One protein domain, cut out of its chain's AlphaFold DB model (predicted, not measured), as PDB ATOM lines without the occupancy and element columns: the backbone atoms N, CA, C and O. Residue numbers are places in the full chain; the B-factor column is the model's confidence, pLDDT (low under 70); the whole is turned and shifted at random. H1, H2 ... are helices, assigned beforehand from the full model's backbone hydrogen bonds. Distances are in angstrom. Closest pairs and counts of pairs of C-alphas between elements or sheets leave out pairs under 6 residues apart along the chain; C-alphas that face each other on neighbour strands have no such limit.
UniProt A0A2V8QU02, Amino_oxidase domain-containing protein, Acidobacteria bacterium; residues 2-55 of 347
ATOM      1  N   ALA A   2     153.847 225.373 263.415       95.12
ATOM      2  CA  ALA A   2     153.350 224.080 263.858       95.12
ATOM      3  C   ALA A   2     154.121 222.956 263.151       95.12
ATOM      4  O   ALA A   2     154.670 223.149 262.064       95.12
ATOM      5  N   VAL A   3     154.209 221.776 263.760       94.69
ATOM      6  CA  VAL A   3     154.923 220.654 263.141       94.69
ATOM      7  C   VAL A   3     154.198 220.167 261.885       94.69
ATOM      8  O   VAL A   3     154.874 219.748 260.953       94.69
ATOM      9  N   ALA A   4     152.867 220.295 261.832       94.56
ATOM     10  CA  ALA A   4     152.061 220.010 260.645       94.56
ATOM     11  C   ALA A   4     152.509 220.828 259.420       94.56
ATOM     12  O   ALA A   4     152.781 220.243 258.372       94.56
ATOM     13  N   ASP A   5     152.686 222.149 259.578       94.81
ATOM     14  CA  ASP A   5     153.199 223.028 258.513       94.81
ATOM     15  C   ASP A   5     154.572 222.549 258.035       94.81
ATOM     16  O   ASP A   5     154.805 222.344 256.846       94.81
ATOM     17  N   LEU A   6     155.473 222.300 258.994       93.38
ATOM     18  CA  LEU A   6     156.843 221.914 258.693       93.38
ATOM     19  C   LEU A   6     156.903 220.589 257.925       93.38
ATOM     20  O   LEU A   6     157.670 220.478 256.979       93.38
ATOM     21  N   VAL A   7     156.132 219.567 258.299       93.56
ATOM     22  CA  VAL A   7     156.181 218.285 257.574       93.56
ATOM     23  C   VAL A   7     155.519 218.367 256.199       93.56
ATOM     24  O   VAL A   7     155.953 217.668 255.284       93.56
ATOM     25  N   ALA A   8     154.508 219.225 256.032       93.44
ATOM     26  CA  ALA A   8     153.825 219.417 254.757       93.44
ATOM     27  C   ALA A   8     154.734 220.050 253.690       93.44
ATOM     28  O   ALA A   8     154.589 219.734 252.511       93.44
ATOM     29  N   GLU A   9     155.701 220.879 254.097       94.06
ATOM     30  CA  GLU A   9     156.697 221.475 253.195       94.06
ATOM     31  C   GLU A   9     157.670 220.448 252.585       94.06
ATOM     32  O   GLU A   9     158.197 220.678 251.496       94.06
ATOM     33  N   TRP A  10     157.932 219.332 253.278       91.75
ATOM     34  CA  TRP A  10     159.013 218.397 252.925       91.75
ATOM     35  C   TRP A  10     158.547 217.009 252.492       91.75
ATOM     36  O   TRP A  10     159.301 216.303 251.821       91.75
ATOM     37  N   PHE A  11     157.340 216.592 252.873       93.31
ATOM     38  CA  PHE A  11     156.822 215.255 252.584       93.31
ATOM     39  C   PHE A  11     155.501 215.332 251.830       93.31
ATOM     40  O   PHE A  11     154.687 216.209 252.096       93.31
ATOM     41  N   GLU A  12     155.259 214.382 250.929       91.50
ATOM     42  CA  GLU A  12     154.020 214.302 250.139       91.50
ATOM     43  C   GLU A  12     153.019 213.291 250.716       91.50
ATOM     44  O   GLU A  12     151.813 213.470 250.591       91.50
ATOM     45  N   THR A  13     153.500 212.232 251.375       93.94
ATOM     46  CA  THR A  13     152.655 211.148 251.894       93.94
ATOM     47  C   THR A  13     152.163 211.434 253.312       93.94
ATOM     48  O   THR A  13     152.977 211.628 254.217       93.94
ATOM     49  N   GLU A  14     150.849 211.339 253.535       90.88
ATOM     50  CA  GLU A  14     150.222 211.557 254.851       90.88
ATOM     51  C   GLU A  14     150.786 210.656 255.955       90.88
ATOM     52  O   GLU A  14     151.133 211.143 257.028       90.88
ATOM     53  N   LEU A  15     151.013 209.369 255.668       90.25
ATOM     54  CA  LEU A  15     151.623 208.438 256.627       90.25
ATOM     55  C   LEU A  15     153.003 208.907 257.105       90.25
ATOM     56  O   LEU A  15     153.341 208.777 258.283       90.25
ATOM     57  N   LEU A  16     153.813 209.465 256.200       90.31
ATOM     58  CA  LEU A  16     155.146 209.958 256.537       90.31
ATOM     59  C   LEU A  16     155.072 211.293 257.284       90.31
ATOM     60  O   LEU A  16     155.789 211.477 258.268       90.31
ATOM     61  N   ARG A  17     154.163 212.189 256.873       93.31
ATOM     62  CA  ARG A  17     153.874 213.443 257.584       93.31
ATOM     63  C   ARG A  17     153.473 213.165 259.026       93.31
ATOM     64  O   ARG A  17     154.120 213.678 259.937       93.31
ATOM     65  N   ALA A  18     152.485 212.296 259.241       92.62
ATOM     66  CA  ALA A  18     152.028 211.886 260.565       92.62
ATOM     67  C   ALA A  18     153.153 211.231 261.376       92.62
ATOM     68  O   ALA A  18     153.330 211.537 262.557       92.62
ATOM     69  N   ALA A  19     153.970 210.382 260.741       89.50
ATOM     70  CA  ALA A  19     155.074 209.716 261.416       89.50
ATOM     71  C   ALA A  19     156.146 210.672 261.949       89.50
ATOM     72  O   ALA A  19     156.632 210.496 263.071       89.50
ATOM     73  N   VAL A  20     156.501 211.689 261.167       90.44
ATOM     74  CA  VAL A  20     157.482 212.701 261.570       90.44
ATOM     75  C   VAL A  20     156.859 213.703 262.544       90.44
ATOM     76  O   VAL A  20     157.466 214.015 263.569       90.44
ATOM     77  N   ALA A  21     155.629 214.158 262.286       92.38
ATOM     78  CA  ALA A  21     154.923 215.122 263.130       92.38
ATOM     79  C   ALA A  21     154.694 214.605 264.553       92.38
ATOM     80  O   ALA A  21     154.886 215.344 265.520       92.38
ATOM     81  N   ALA A  22     154.371 213.318 264.690       90.38
ATOM     82  CA  ALA A  22     154.177 212.658 265.973       90.38
ATOM     83  C   ALA A  22     155.389 212.785 266.918       90.38
ATOM     84  O   ALA A  22     155.217 212.925 268.132       90.38
ATOM     85  N   ARG A  23     156.623 212.836 266.388       87.44
ATOM     86  CA  ARG A  23     157.812 213.112 267.215       87.44
ATOM     87  C   ARG A  23     157.747 214.504 267.832       87.44
ATOM     88  O   ARG A  23     158.017 214.648 269.017       87.44
ATOM     89  N   GLY A  24     157.313 215.516 267.080       89.06
ATOM     90  CA  GLY A  24     157.197 216.893 267.575       89.06
ATOM     91  C   GLY A  24     156.206 217.081 268.727       89.06
ATOM     92  O   GLY A  24     156.353 218.021 269.507       89.06
ATOM     93  N   ILE A  25     155.241 216.170 268.866       90.50
ATOM     94  CA  ILE A  25     154.200 216.201 269.906       90.50
ATOM     95  C   ILE A  25     154.395 215.144 271.004       90.50
ATOM     96  O   ILE A  25     153.648 215.126 271.982       90.50
ATOM     97  N   THR A  26     155.394 214.265 270.877       86.19
ATOM     98  CA  THR A  26     155.637 213.177 271.836       86.19
ATOM     99  C   THR A  26     155.852 213.734 273.246       86.19
ATOM    100  O   THR A  26     156.736 214.557 273.478       86.19
ATOM    101  N   GLY A  27     155.032 213.289 274.203       81.19
ATOM    102  CA  GLY A  27     155.101 213.715 275.604       81.19
ATOM    103  C   GLY A  27     154.583 215.132 275.885       81.19
ATOM    104  O   GLY A  27     154.451 215.501 277.054       81.19
ATOM    105  N   ALA A  28     154.241 215.910 274.855       86.81
ATOM    106  CA  ALA A  28     153.649 217.232 274.996       86.81
ATOM    107  C   ALA A  28     152.119 217.142 275.089       86.81
ATOM    108  O   ALA A  28     151.486 216.282 274.482       86.81
ATOM    109  N   PHE A  29     151.501 218.063 275.829       89.19
ATOM    110  CA  PHE A  29     150.049 218.269 275.785       89.19
ATOM    111  C   PHE A  29     149.718 219.303 274.697       89.19
ATOM    112  O   PHE A  29     149.303 220.422 274.994       89.19
ATOM    113  N   ALA A  30     150.023 218.953 273.447       91.38
ATOM    114  CA  ALA A  30     149.864 219.802 272.270       91.38
ATOM    115  C   ALA A  30     149.631 218.935 271.021       91.38
ATOM    116  O   ALA A  30     150.319 217.929 270.852       91.38
ATOM    117  N   GLY A  31     148.688 219.327 270.164       92.75
ATOM    118  CA  GLY A  31     148.412 218.682 268.875       92.75
ATOM    119  C   GLY A  31     149.378 219.122 267.770       92.75
ATOM    120  O   GLY A  31     150.112 220.098 267.952       92.75
ATOM    121  N   PRO A  32     149.416 218.432 266.618       93.81
ATOM    122  CA  PRO A  32     150.316 218.752 265.507       93.81
ATOM    123  C   PRO A  32     150.169 220.181 264.956       93.81
ATOM    124  O   PRO A  32     151.161 220.733 264.471       93.81
ATOM    125  N   TRP A  33     148.989 220.801 265.077       94.94
ATOM    126  CA  TRP A  33     148.743 222.192 264.664       94.94
ATOM    127  C   TRP A  33     149.088 223.231 265.741       94.94
ATOM    128  O   TRP A  33     149.054 224.439 265.502       94.94
ATOM    129  N   SER A  34     149.462 222.791 266.943       93.44
ATOM    130  CA  SER A  34     149.831 223.698 268.027       93.44
ATOM    131  C   SER A  34     151.165 224.394 267.748       93.44
ATOM    132  O   SER A  34     152.146 223.778 267.322       93.44
ATOM    133  N   ALA A  35     151.231 225.692 268.048       92.38
ATOM    134  CA  ALA A  35     152.443 226.481 267.864       92.38
ATOM    135  C   ALA A  35     153.607 225.955 268.726       92.38
ATOM    136  O   ALA A  35     153.446 225.666 269.910       92.38
ATOM    137  N   GLY A  36     154.803 225.875 268.134       89.50
ATOM    138  CA  GLY A  36     156.030 225.483 268.839       89.50
ATOM    139  C   GLY A  36     156.329 223.983 268.807       89.50
ATOM    140  O   GLY A  36     157.423 223.580 269.193       89.50
ATOM    141  N   THR A  37     155.433 223.153 268.272       93.56
ATOM    142  CA  THR A  37     155.657 221.703 268.117       93.56
ATOM    143  C   THR A  37     156.803 221.372 267.154       93.56
ATOM    144  O   THR A  37     157.512 220.386 267.360       93.56
ATOM    145  N   SER A  38     157.092 222.239 266.176       93.19
ATOM    146  CA  SER A  38     158.291 222.120 265.333       93.19
ATOM    147  C   SER A  38     159.584 222.164 266.155       93.19
ATOM    148  O   SER A  38     160.529 221.443 265.848       93.19
ATOM    149  N   LEU A  39     159.635 222.970 267.226       91.50
ATOM    150  CA  LEU A  39     160.802 223.014 268.112       91.50
ATOM    151  C   LEU A  39     160.987 221.673 268.829       91.50
ATOM    152  O   LEU A  39     162.110 221.190 268.913       91.50
ATOM    153  N   GLY A  40     159.896 221.046 269.281       88.88
ATOM    154  CA  GLY A  40     159.936 219.708 269.878       88.88
ATOM    155  C   GLY A  40     160.560 218.672 268.939       88.88
ATOM    156  O   GLY A  40     161.417 217.896 269.364       88.88
ATOM    157  N   LEU A  41     160.201 218.719 267.652       89.69
ATOM    158  CA  LEU A  41     160.786 217.853 266.626       89.69
ATOM    159  C   LEU A  41     162.286 218.122 266.448       89.69
ATOM    160  O   LEU A  41     163.080 217.184 266.462       89.69
ATOM    161  N   LEU A  42     162.679 219.391 266.296       89.25
ATOM    162  CA  LEU A  42     164.075 219.779 266.067       89.25
ATOM    163  C   LEU A  42     164.981 219.413 267.246       89.25
ATOM    164  O   LEU A  42     166.075 218.895 267.037       89.25
ATOM    165  N   VAL A  43     164.514 219.641 268.476       88.38
ATOM    166  CA  VAL A  43     165.245 219.274 269.695       88.38
ATOM    167  C   VAL A  43     165.477 217.765 269.738       88.38
ATOM    168  O   VAL A  43     166.608 217.329 269.931       88.38
ATOM    169  N   GLN A  44     164.445 216.954 269.493       83.38
ATOM    170  CA  GLN A  44     164.598 215.496 269.465       83.38
ATOM    171  C   GLN A  44     165.514 215.022 268.333       83.38
ATOM    172  O   GLN A  44     166.359 214.155 268.540       83.38
ATOM    173  N   ALA A  45     165.393 215.612 267.142       83.88
ATOM    174  CA  ALA A  45     166.255 215.282 266.014       83.88
ATOM    175  C   ALA A  45     167.735 215.595 266.302       83.88
ATOM    176  O   ALA A  45     168.608 214.831 265.891       83.88
ATOM    177  N   ALA A  46     168.015 216.675 267.042       84.81
ATOM    178  CA  ALA A  46     169.367 217.046 267.449       84.81
ATOM    179  C   ALA A  46     169.995 216.045 268.434       84.81
ATOM    180  O   ALA A  46     171.200 215.816 268.369       84.81
ATOM    181  N   PHE A  47     169.198 215.433 269.319       77.81
ATOM    182  CA  PHE A  47     169.686 214.420 270.261       77.81
ATOM    183  C   PHE A  47     169.916 213.052 269.611       77.81
ATOM    184  O   PHE A  47     170.893 212.378 269.928       77.81
ATOM    185  N   ASP A  48     169.028 212.642 268.706       71.94
ATOM    186  CA  ASP A  48     168.963 211.248 268.260       71.94
ATOM    187  C   ASP A  48     169.764 210.962 266.983       71.94
ATOM    188  O   ASP A  48     170.003 209.796 266.661       71.94
ATOM    189  N   GLY A  49     170.131 211.987 266.203       63.88
ATOM    190  CA  GLY A  49     170.872 211.859 264.937       63.88
ATOM    191  C   GLY A  49     170.173 211.046 263.831       63.88
ATOM    192  O   GLY A  49     170.633 211.045 262.690       63.88
ATOM    193  N   GLN A  50     169.059 210.369 264.137       66.25
ATOM    194  CA  GLN A  50     168.276 209.542 263.223       66.25
ATOM    195  C   GLN A  50     166.843 210.080 263.057       66.25
ATOM    196  O   GLN A  50     166.187 210.438 264.045       66.25
ATOM    197  N   PRO A  51     166.302 210.065 261.823       55.12
ATOM    198  CA  PRO A  51     165.017 210.683 261.490       55.12
ATOM    199  C   PRO A  51     163.789 209.997 262.114       55.12
ATOM    200  O   PRO A  51     162.762 210.653 262.278       55.12
ATOM    201  N   LEU A  52     163.891 208.740 262.570       63.19
ATOM    202  CA  LEU A  52     162.777 207.983 263.179       63.19
ATOM    203  C   LEU A  52     162.984 207.568 264.651       63.19
ATOM    204  O   LEU A  52     162.187 206.794 265.168       63.19
ATOM    205  N   ALA A  53     163.987 208.141 265.328       60.75
ATOM    206  CA  ALA A  53     164.404 207.859 266.709       60.75
ATOM    207  C   ALA A  53     164.936 206.424 266.896       60.75
ATOM    208  O   ALA A  53     164.183 205.461 266.738       60.75
ATOM    209  N   PRO A  54     166.210 206.233 267.281       66.62
ATOM    210  CA  PRO A  54     166.707 204.903 267.585       66.62
ATOM    211  C   PRO A  54     165.991 204.365 268.830       66.62
ATOM    212  O   PRO A  54     165.894 205.029 269.862       66.62
ATOM    213  N   ALA A  55     165.488 203.134 268.753       67.75
ATOM    214  CA  ALA A  55     164.968 202.418 269.909       67.75
ATOM    215  C   ALA A  55     166.019 201.410 270.375       67.75
ATOM    216  O   ALA A  55     166.457 200.565 269.601       67.75
TER     217      ALA A  55
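Overview. This is residues 2 to 55 of the 347 residues of the protein "Amino_oxidase domain-containing protein" of Acidobacteria bacterium (UniProt A0A2V8QU02). Two helices, H1 and H2, fold back on each other as a splayed hairpin, and a third, H3, starts at the open end of that hairpin and runs off crosswise, giving the model a rough L shape. A long loop, residues 26 to 36, joins the end of H2 to the start of H3, and a short tail, residues 49 to 55, turns back from the far end of H3. The printed part has 54 residues with three named helices, in the order H1, H2, H3, and no named strand; its class is all helix. It is compact, with a radius of gyration of the C-alphas of 10.2 A, and spans 24 by 23 by 15 A.

Along the chain. H2 and H3 are the longest helices by residues, 12 each. H2, residues 14 to 25, is 16.2 A from first to last C-alpha and ends with C-alpha 25 at (154.200, 216.201, 269.906). H3, residues 37 to 48, is 16.9 A long and ends with C-alpha 48 at (168.963, 211.248, 268.260). H1, residues 3 to 10, is 11.2 A long and begins with C-alpha 3 at (154.923, 220.654, 263.141).

Arrangement. H2 touches H3 with its residues 20 to 25 alone, and the closest C-alphas, those of Gly 24 and Leu 41, are 3.8 A apart. Their lines are about perpendicular, at 85 degrees. H1 and H2 touch and form a helical hairpin; they run opposite ways at a steep tilt of 43 degrees. Their closest C-alphas, those of Val 7 and Arg 17, are 5.4 A apart. H3 touches H1 with residues 37 to 41 alone, and the closest C-alphas, those of Val 3 and Ser 38, are 4.3 A apart. These two run the same way at a steep tilt of 69 degrees, only just short of about perpendicular. The helix packing is mostly crossed, with 0 of the 3 touching pairs at a shallow tilt. In H3 every O i to N i+4 pair is within hydrogen-bond range; in H1 it is 3 of 4 and in H2 6 of 8.

Size, cuts and confidence. The outline is rounded, and the two C-alphas farthest apart, those of Ala 35 and Ala 55, are 27.2 A from each other. The printed part runs from residue 2 to residue 55 and has no cut. The link from H1 to H2 is tight, with 3 residues, and the link from H2 to H3 is long, with 11. The mean pLDDT of the printed part is 86.7, and the model's confidence is low, under 70, at residues 49 to 55.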